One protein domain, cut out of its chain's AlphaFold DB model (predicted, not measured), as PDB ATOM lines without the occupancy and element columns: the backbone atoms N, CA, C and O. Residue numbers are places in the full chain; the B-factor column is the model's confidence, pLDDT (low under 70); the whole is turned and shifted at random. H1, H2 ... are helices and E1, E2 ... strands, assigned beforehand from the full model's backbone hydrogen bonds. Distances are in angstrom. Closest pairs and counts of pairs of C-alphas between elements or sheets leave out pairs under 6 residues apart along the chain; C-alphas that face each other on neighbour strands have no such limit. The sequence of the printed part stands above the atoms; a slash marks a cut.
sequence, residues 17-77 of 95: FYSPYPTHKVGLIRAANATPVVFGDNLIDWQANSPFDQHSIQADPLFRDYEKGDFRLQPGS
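AT A GLANCE: This is residues 17 to 77 of the 95 residues of an uncharacterized protein of Oligosphaeraceae bacterium (UniProt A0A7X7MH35). There is little regular structure: two small strand hairpins lie at opposite ends of a loose, drawn-out chain, with the short helix H1 packed on E2 of the E1-E2 hairpin. Residues 50 to 62 lead across to hairpin E3-E4. The 61 printed residues run E1, E2, H1, E3, E4, both two-stranded sheets antiparallel, class mixed, with 23 residues in named elements. The radius of gyration of the C-alphas is 14.7 A, loose; spans are 42 by 21 by 18 A.

IN THESE COORDINATES: E1, residues 27 to 30, 10.1 A, begins at C-alpha 27 (-3.276, -36.070, -31.384). E2 is residues 36 to 40, 10.8 A; H1, 43 to 49, 9.8 A; E3, 63 to 65, 5.7 A. E4, 70 to 73, 8.6 A, ends at C-alpha 73 (8.411, -22.926, -49.088).

HOW THE PARTS SIT: Hairpin E1-E2 is antiparallel at 176 degrees, with N 29 and O 38 at 2.9 A. The closest C-alphas of E2 and H1, Gly 40 and Trp 46, are 4.0 A apart. In H1 every O i to N i+4 pair is within hydrogen-bond range. E1 and E2 are apart from E3 and E4. Hairpin E3-E4 is antiparallel at 148 degrees, with N 70 and O 65 at 2.8 A.

THE WHOLE: The farthest C-alphas, Asn 33 and Pro 75, are 45.8 A apart. The printed part has no cut; H1 to E3 is a long link. No printed residue is under 70 in pLDDT.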
ATOM      1  N   PHE A  17       3.145 -28.662 -37.810       91.81
ATOM      2  CA  PHE A  17       1.807 -28.243 -37.426       91.81
ATOM      3  C   PHE A  17       1.719 -26.721 -37.453       91.81
ATOM      4  O   PHE A  17       2.483 -26.023 -36.786       91.81
ATOM      5  N   TYR A  18       0.752 -26.201 -38.198       91.19
ATOM      6  CA  TYR A  18       0.408 -24.789 -38.161       91.19
ATOM      7  C   TYR A  18      -0.975 -24.612 -37.555       91.19
ATOM      8  O   TYR A  18      -1.947 -25.231 -37.986       91.19
ATOM      9  N   SER A  19      -1.061 -23.730 -36.568       87.88
ATOM     10  CA  SER A  19      -2.320 -23.291 -35.991       87.88
ATOM     11  C   SER A  19      -2.220 -21.801 -35.684       87.88
ATOM     12  O   SER A  19      -1.278 -21.396 -35.000       87.88
ATOM     13  N   PRO A  20      -3.201 -20.982 -36.107       84.38
ATOM     14  CA  PRO A  20      -3.288 -19.590 -35.669       84.38
ATOM     15  C   PRO A  20      -3.698 -19.471 -34.188       84.38
ATOM     16  O   PRO A  20      -3.691 -18.376 -33.632       84.38
ATOM     17  N   TYR A  21      -4.062 -20.587 -33.543       84.25
ATOM     18  CA  TYR A  21      -4.427 -20.660 -32.132       84.25
ATOM     19  C   TYR A  21      -3.316 -21.314 -31.294       84.25
ATOM     20  O   TYR A  21      -2.760 -22.333 -31.720       84.25
ATOM     21  N   PRO A  22      -3.036 -20.795 -30.082       70.44
ATOM     22  CA  PRO A  22      -1.974 -21.308 -29.214       70.44
ATOM     23  C   PRO A  22      -2.252 -22.730 -28.707       70.44
ATOM     24  O   PRO A  22      -1.323 -23.509 -28.523       70.44
ATOM     25  N   THR A  23      -3.525 -23.086 -28.527       80.50
ATOM     26  CA  THR A  23      -3.969 -24.437 -28.168       80.50
ATOM     27  C   THR A  23      -4.710 -25.048 -29.348       80.50
ATOM     28  O   THR A  23      -5.746 -24.523 -29.767       80.50
ATOM     29  N   HIS A  24      -4.196 -26.150 -29.879       84.00
ATOM     30  CA  HIS A  24      -4.841 -26.918 -30.933       84.00
ATOM     31  C   HIS A  24      -4.545 -28.401 -30.716       84.00
ATOM     32  O   HIS A  24      -3.400 -28.789 -30.499       84.00
ATOM     33  N   LYS A  25      -5.581 -29.242 -30.763       88.81
ATOM     34  CA  LYS A  25      -5.389 -30.682 -30.571       88.81
ATOM     35  C   LYS A  25      -4.518 -31.235 -31.696       88.81
ATOM     36  O   LYS A  25      -4.903 -31.133 -32.858       88.81
ATOM     37  N   VAL A  26      -3.389 -31.836 -31.327       90.50
ATOM     38  CA  VAL A  26      -2.433 -32.449 -32.265       90.50
ATOM     39  C   VAL A  26      -2.709 -33.938 -32.434       90.50
ATOM     40  O   VAL A  26      -2.649 -34.457 -33.543       90.50
ATOM     41  N   GLY A  27      -3.086 -34.625 -31.353       89.75
ATOM     42  CA  GLY A  27      -3.276 -36.070 -31.384       89.75
ATOM     43  C   GLY A  27      -4.311 -36.576 -30.389       89.75
ATOM     44  O   GLY A  27      -4.552 -35.983 -29.333       89.75
ATOM     45  N   LEU A  28      -4.936 -37.695 -30.754       91.56
ATOM     46  CA  LEU A  28      -5.874 -38.444 -29.926       91.56
ATOM     47  C   LEU A  28      -5.781 -39.933 -30.269       91.56
ATOM     48  O   LEU A  28      -6.117 -40.338 -31.379       91.56
ATOM     49  N   ILE A  29      -5.411 -40.753 -29.288       89.00
ATOM     50  CA  ILE A  29      -5.473 -42.215 -29.383       89.00
ATOM     51  C   ILE A  29      -6.670 -42.685 -28.573       89.00
ATOM     52  O   ILE A  29      -6.837 -42.304 -27.410       89.00
ATOM     53  N   ARG A  30      -7.504 -43.529 -29.180       89.56
ATOM     54  CA  ARG A  30      -8.670 -44.130 -28.532       89.56
ATOM     55  C   ARG A  30      -8.511 -45.639 -28.448       89.56
ATOM     56  O   ARG A  30      -7.984 -46.265 -29.362       89.56
ATOM     57  N   ALA A  31      -9.026 -46.220 -27.374       86.44
ATOM     58  CA  ALA A  31      -9.255 -47.655 -27.304       86.44
ATOM     59  C   ALA A  31     -10.376 -48.069 -28.277       86.44
ATOM     60  O   ALA A  31     -11.142 -47.230 -28.756       86.44
ATOM     61  N   ALA A  32     -10.527 -49.374 -28.519       85.69
ATOM     62  CA  ALA A  32     -11.553 -49.919 -29.417       85.69
ATOM     63  C   ALA A  32     -12.993 -49.506 -29.040       85.69
ATOM     64  O   ALA A  32     -13.860 -49.416 -29.902       85.69
ATOM     65  N   ASN A  33     -13.246 -49.196 -27.765       90.31
ATOM     66  CA  ASN A  33     -14.528 -48.685 -27.273       90.31
ATOM     67  C   ASN A  33     -14.663 -47.147 -27.373       90.31
ATOM     68  O   ASN A  33     -15.481 -46.556 -26.674       90.31
ATOM     69  N   ALA A  34     -13.826 -46.496 -28.185       89.88
ATOM     70  CA  ALA A  34     -13.747 -45.050 -28.390       89.88
ATOM     71  C   ALA A  34     -13.320 -44.202 -27.173       89.88
ATOM     72  O   ALA A  34     -13.287 -42.971 -27.291       89.88
ATOM     73  N   THR A  35     -12.948 -44.821 -26.047       91.94
ATOM     74  CA  THR A  35     -12.432 -44.109 -24.864       91.94
ATOM     75  C   THR A  35     -11.076 -43.476 -25.190       91.94
ATOM     76  O   THR A  35     -10.191 -44.200 -25.654       91.94
ATOM     77  N   PRO A  36     -10.874 -42.163 -24.961       89.56
ATOM     78  CA  PRO A  36      -9.559 -41.535 -25.068       89.56
ATOM     79  C   PRO A  36      -8.548 -42.189 -24.122       89.56
ATOM     80  O   PRO A  36      -8.820 -42.348 -22.936       89.56
ATOM     81  N   VAL A  37      -7.385 -42.555 -24.651       89.75
ATOM     82  CA  VAL A  37      -6.271 -43.140 -23.886       89.75
ATOM     83  C   VAL A  37      -5.084 -42.181 -23.839       89.75
ATOM     84  O   VAL A  37      -4.410 -42.098 -22.818       89.75
ATOM     85  N   VAL A  38      -4.858 -41.433 -24.923       90.56
ATOM     86  CA  VAL A  38      -3.805 -40.413 -25.043       90.56
ATOM     87  C   VAL A  38      -4.367 -39.208 -25.773       90.56
ATOM     88  O   VAL A  38      -5.092 -39.381 -26.753       90.56
ATOM     89  N   PHE A  39      -4.031 -38.004 -25.327       90.94
ATOM     90  CA  PHE A  39      -4.384 -36.763 -26.009       90.94
ATOM     91  C   PHE A  39      -3.294 -35.706 -25.800       90.94
ATOM     92  O   PHE A  39      -2.593 -35.721 -24.787       90.94
ATOM     93  N   GLY A  40      -3.173 -34.792 -26.760       92.56
ATOM     94  CA  GLY A  40      -2.359 -33.586 -26.638       92.56
ATOM     95  C   GLY A  40      -3.122 -32.378 -27.169       92.56
ATOM     96  O   GLY A  40      -3.513 -32.368 -28.339       92.56
ATOM     97  N   ASP A  41      -3.354 -31.379 -26.312       90.50
ATOM     98  CA  ASP A  41      -4.024 -30.114 -26.668       90.50
ATOM     99  C   ASP A  41      -3.082 -29.114 -27.368       90.50
ATOM    100  O   ASP A  41      -3.505 -28.032 -27.783       90.50
ATOM    101  N   ASN A  42      -1.811 -29.487 -27.493       92.00
ATOM    102  CA  ASN A  42      -0.772 -28.886 -28.320       92.00
ATOM    103  C   ASN A  42       0.310 -29.953 -28.599       92.00
ATOM    104  O   ASN A  42       0.224 -31.086 -28.108       92.00
ATOM    105  N   LEU A  43       1.328 -29.594 -29.387       92.62
ATOM    106  CA  LEU A  43       2.396 -30.519 -29.771       92.62
ATOM    107  C   LEU A  43       3.247 -30.972 -28.578       92.62
ATOM    108  O   LEU A  43       3.606 -32.141 -28.512       92.62
ATOM    109  N   ILE A  44       3.510 -30.082 -27.618       92.75
ATOM    110  CA  ILE A  44       4.300 -30.402 -26.421       92.75
ATOM    111  C   ILE A  44       3.584 -31.480 -25.602       92.75
ATOM    112  O   ILE A  44       4.190 -32.487 -25.242       92.75
ATOM    113  N   ASP A  45       2.281 -31.316 -25.365       93.44
ATOM    114  CA  ASP A  45       1.479 -32.311 -24.649       93.44
ATOM    115  C   ASP A  45       1.434 -33.639 -25.411       93.44
ATOM    116  O   ASP A  45       1.515 -34.711 -24.813       93.44
ATOM    117  N   TRP A  46       1.313 -33.586 -26.739       93.44
ATOM    118  CA  TRP A  46       1.292 -34.784 -27.573       93.44
ATOM    119  C   TRP A  46       2.614 -35.556 -27.521       93.44
ATOM    120  O   TRP A  46       2.599 -36.773 -27.325       93.44
ATOM    121  N   GLN A  47       3.744 -34.857 -27.626       93.38
ATOM    122  CA  GLN A  47       5.085 -35.439 -27.526       93.38
ATOM    123  C   GLN A  47       5.364 -35.992 -26.125       93.38
ATOM    124  O   GLN A  47       6.002 -37.032 -25.993       93.38
ATOM    125  N   ALA A  48       4.863 -35.331 -25.078       93.44
ATOM    126  CA  ALA A  48       5.022 -35.787 -23.699       93.44
ATOM    127  C   ALA A  48       4.174 -37.032 -23.384       93.44
ATOM    128  O   ALA A  48       4.586 -37.883 -22.595       93.44
ATOM    129  N   ASN A  49       2.986 -37.139 -23.987       92.06
ATOM    130  CA  ASN A  49       2.017 -38.189 -23.676       92.06
ATOM    131  C   ASN A  49       2.051 -39.376 -24.654       92.06
ATOM    132  O   ASN A  49       1.360 -40.372 -24.422       92.06
ATOM    133  N   SER A  50       2.816 -39.292 -25.743       90.06
ATOM    134  CA  SER A  50       2.867 -40.307 -26.796       90.06
ATOM    135  C   SER A  50       4.297 -40.546 -27.301       90.06
ATOM    136  O   SER A  50       5.161 -39.695 -27.116       90.06
ATOM    137  N   PRO A  51       4.566 -41.681 -27.967       89.19
ATOM    138  CA  PRO A  51       5.847 -41.922 -28.632       89.19
ATOM    139  C   PRO A  51       5.944 -41.279 -30.030       89.19
ATOM    140  O   PRO A  51       6.914 -41.529 -30.740       89.19
ATOM    141  N   PHE A  52       4.938 -40.513 -30.461       90.94
ATOM    142  CA  PHE A  52       4.837 -39.971 -31.817       90.94
ATOM    143  C   PHE A  52       5.304 -38.516 -31.889       90.94
ATOM    144  O   PHE A  52       5.429 -37.841 -30.866       90.94
ATOM    145  N   ASP A  53       5.554 -38.051 -33.115       93.12
ATOM    146  CA  ASP A  53       5.855 -36.662 -33.473       93.12
ATOM    147  C   ASP A  53       7.036 -36.050 -32.715       93.12
ATOM    148  O   ASP A  53       7.096 -34.837 -32.533       93.12
ATOM    149  N   GLN A  54       7.986 -36.871 -32.265       93.19
ATOM    150  CA  GLN A  54       9.099 -36.437 -31.416       93.19
ATOM    151  C   GLN A  54      10.024 -35.420 -32.104       93.19
ATOM    152  O   GLN A  54      10.663 -34.622 -31.424       93.19
ATOM    153  N   HIS A  55      10.065 -35.413 -33.437       93.62
ATOM    154  CA  HIS A  55      10.822 -34.458 -34.251       93.62
ATOM    155  C   HIS A  55       9.921 -33.485 -35.018       93.62
ATOM    156  O   HIS A  55      10.410 -32.653 -35.782       93.62
ATOM    157  N   SER A  56       8.605 -33.573 -34.831       94.06
ATOM    158  CA  SER A  56       7.671 -32.614 -35.402       94.06
ATOM    159  C   SER A  56       7.807 -31.251 -34.724       94.06
ATOM    160  O   SER A  56       8.237 -31.135 -33.574       94.06
ATOM    161  N   ILE A  57       7.405 -30.203 -35.437       93.94
ATOM    162  CA  ILE A  57       7.475 -28.817 -34.966       93.94
ATOM    163  C   ILE A  57       6.134 -28.108 -35.139       93.94
ATOM    164  O   ILE A  57       5.333 -28.464 -36.002       93.94
ATOM    165  N   GLN A  58       5.899 -27.073 -34.334       92.38
ATOM    166  CA  GLN A  58       4.758 -26.173 -34.488       92.38
ATOM    167  C   GLN A  58       5.257 -24.786 -34.898       92.38
ATOM    168  O   GLN A  58       5.879 -24.091 -34.094       92.38
ATOM    169  N   ALA A  59       4.994 -24.382 -36.140       93.25
ATOM    170  CA  ALA A  59       5.448 -23.103 -36.682       93.25
ATOM    171  C   ALA A  59       4.643 -22.693 -37.926       93.25
ATOM    172  O   ALA A  59       3.896 -23.493 -38.483       93.25
ATOM    173  N   ASP A  60       4.807 -21.448 -38.377       94.19
ATOM    174  CA  ASP A  60       4.343 -21.028 -39.703       94.19
ATOM    175  C   ASP A  60       5.223 -21.685 -40.786       94.19
ATOM    176  O   ASP A  60       6.444 -21.508 -40.754       94.19
ATOM    177  N   PRO A  61       4.654 -22.451 -41.738       94.56
ATOM    178  CA  PRO A  61       5.424 -23.093 -42.799       94.56
ATOM    179  C   PRO A  61       6.031 -22.097 -43.795       94.56
ATOM    180  O   PRO A  61       6.910 -22.486 -44.564       94.56
ATOM    181  N   LEU A  62       5.589 -20.835 -43.807       96.38
ATOM    182  CA  LEU A  62       5.994 -19.810 -44.769       96.38
ATOM    183  C   LEU A  62       5.793 -20.279 -46.218       96.38
ATOM    184  O   LEU A  62       6.721 -20.279 -47.029       96.38
ATOM    185  N   PHE A  63       4.572 -20.701 -46.554       95.38
ATOM    186  CA  PHE A  63       4.203 -20.991 -47.941       95.38
ATOM    187  C   PHE A  63       4.192 -19.719 -48.789       95.38
ATOM    188  O   PHE A  63       3.899 -18.633 -48.292       95.38
ATOM    189  N   ARG A  64       4.513 -19.834 -50.080       96.38
ATOM    190  CA  ARG A  64       4.540 -18.681 -50.994       96.38
ATOM    191  C   ARG A  64       3.166 -18.049 -51.197       96.38
ATOM    192  O   ARG A  64       3.070 -16.829 -51.137       96.38
ATOM    193  N   ASP A  65       2.143 -18.858 -51.465       96.62
ATOM    194  CA  ASP A  65       0.770 -18.389 -51.681       96.62
ATOM    195  C   ASP A  65      -0.212 -19.559 -51.495       96.62
ATOM    196  O   ASP A  65      -0.720 -20.140 -52.457       96.62
ATOM    197  N   TYR A  66      -0.440 -19.959 -50.239       93.62
ATOM    198  CA  TYR A  66      -1.297 -21.110 -49.932       93.62
ATOM    199  C   TYR A  66      -2.763 -20.873 -50.325       93.62
ATOM    200  O   TYR A  66      -3.465 -21.828 -50.647       93.62
ATOM    201  N   GLU A  67      -3.223 -19.617 -50.355       95.62
ATOM    202  CA  GLU A  67      -4.582 -19.253 -50.779       95.62
ATOM    203  C   GLU A  67      -4.815 -19.563 -52.263       95.62
ATOM    204  O   GLU A  67      -5.929 -19.900 -52.663       95.62
ATOM    205  N   LYS A  68      -3.749 -19.513 -53.073       97.31
ATOM    206  CA  LYS A  68      -3.758 -19.932 -54.482       97.31
ATOM    207  C   LYS A  68      -3.223 -21.349 -54.710       97.31
ATOM    208  O   LYS A  68      -3.059 -21.755 -55.859       97.31
ATOM    209  N   GLY A  69      -2.958 -22.107 -53.645       95.19
ATOM    210  CA  GLY A  69      -2.443 -23.477 -53.712       95.19
ATOM    211  C   GLY A  69      -0.940 -23.599 -53.994       95.19
ATOM    212  O   GLY A  69      -0.465 -24.691 -54.302       95.19
ATOM    213  N   ASP A  70      -0.167 -22.515 -53.890       94.81
ATOM    214  CA  ASP A  70       1.296 -22.549 -53.967       94.81
ATOM    215  C   ASP A  70       1.907 -22.837 -52.588       94.81
ATOM    216  O   ASP A  70       2.287 -21.937 -51.832       94.81
ATOM    217  N   PHE A  71       2.021 -24.129 -52.278       92.88
ATOM    218  CA  PHE A  71       2.613 -24.649 -51.040       92.88
ATOM    219  C   PHE A  71       4.146 -24.768 -51.091       92.88
ATOM    220  O   PHE A  71       4.750 -25.441 -50.256       92.88
ATOM    221  N   ARG A  72       4.818 -24.142 -52.067       93.56
ATOM    222  CA  ARG A  72       6.285 -24.071 -52.043       93.56
ATOM    223  C   ARG A  72       6.734 -23.223 -50.857       93.56
ATOM    224  O   ARG A  72       6.130 -22.192 -50.558       93.56
ATOM    225  N   LEU A  73       7.832 -23.628 -50.230       94.81
ATOM    226  CA  LEU A  73       8.411 -22.926 -49.088       94.81
ATOM    227  C   LEU A  73       9.101 -21.624 -49.526       94.81
ATOM    228  O   LEU A  73       9.753 -21.552 -50.576       94.81
ATOM    229  N   GLN A  74       8.969 -20.584 -48.709       96.88
ATOM    230  CA  GLN A  74       9.781 -19.376 -48.799       96.88
ATOM    231  C   GLN A  74      11.158 -19.589 -48.142       96.88
ATOM    232  O   GLN A  74      11.304 -20.451 -47.268       96.88
ATOM    233  N   PRO A  75      12.187 -18.806 -48.525       96.50
ATOM    234  CA  PRO A  75      13.447 -18.775 -47.790       96.50
ATOM    235  C   PRO A  75      13.219 -18.482 -46.300       96.50
ATOM    236  O   PRO A  75      12.447 -17.591 -45.958       96.50
ATOM    237  N   GLY A  76      13.901 -19.225 -45.425       96.56
ATOM    238  CA  GLY A  76      13.744 -19.100 -43.971       96.56
ATOM    239  C   GLY A  76      12.576 -19.894 -43.382       96.56
ATOM    240  O   GLY A  76      12.366 -19.828 -42.174       96.56
ATOM    241  N   SER A  77      11.837 -20.655 -44.198       97.19
ATOM    242  CA  SER A  77      10.829 -21.587 -43.690       97.19
ATOM    243  C   SER A  77      11.441 -22.560 -42.672       97.19
ATOM    244  O   SER A  77      12.475 -23.168 -42.968       97.19
TER     245      SER A  77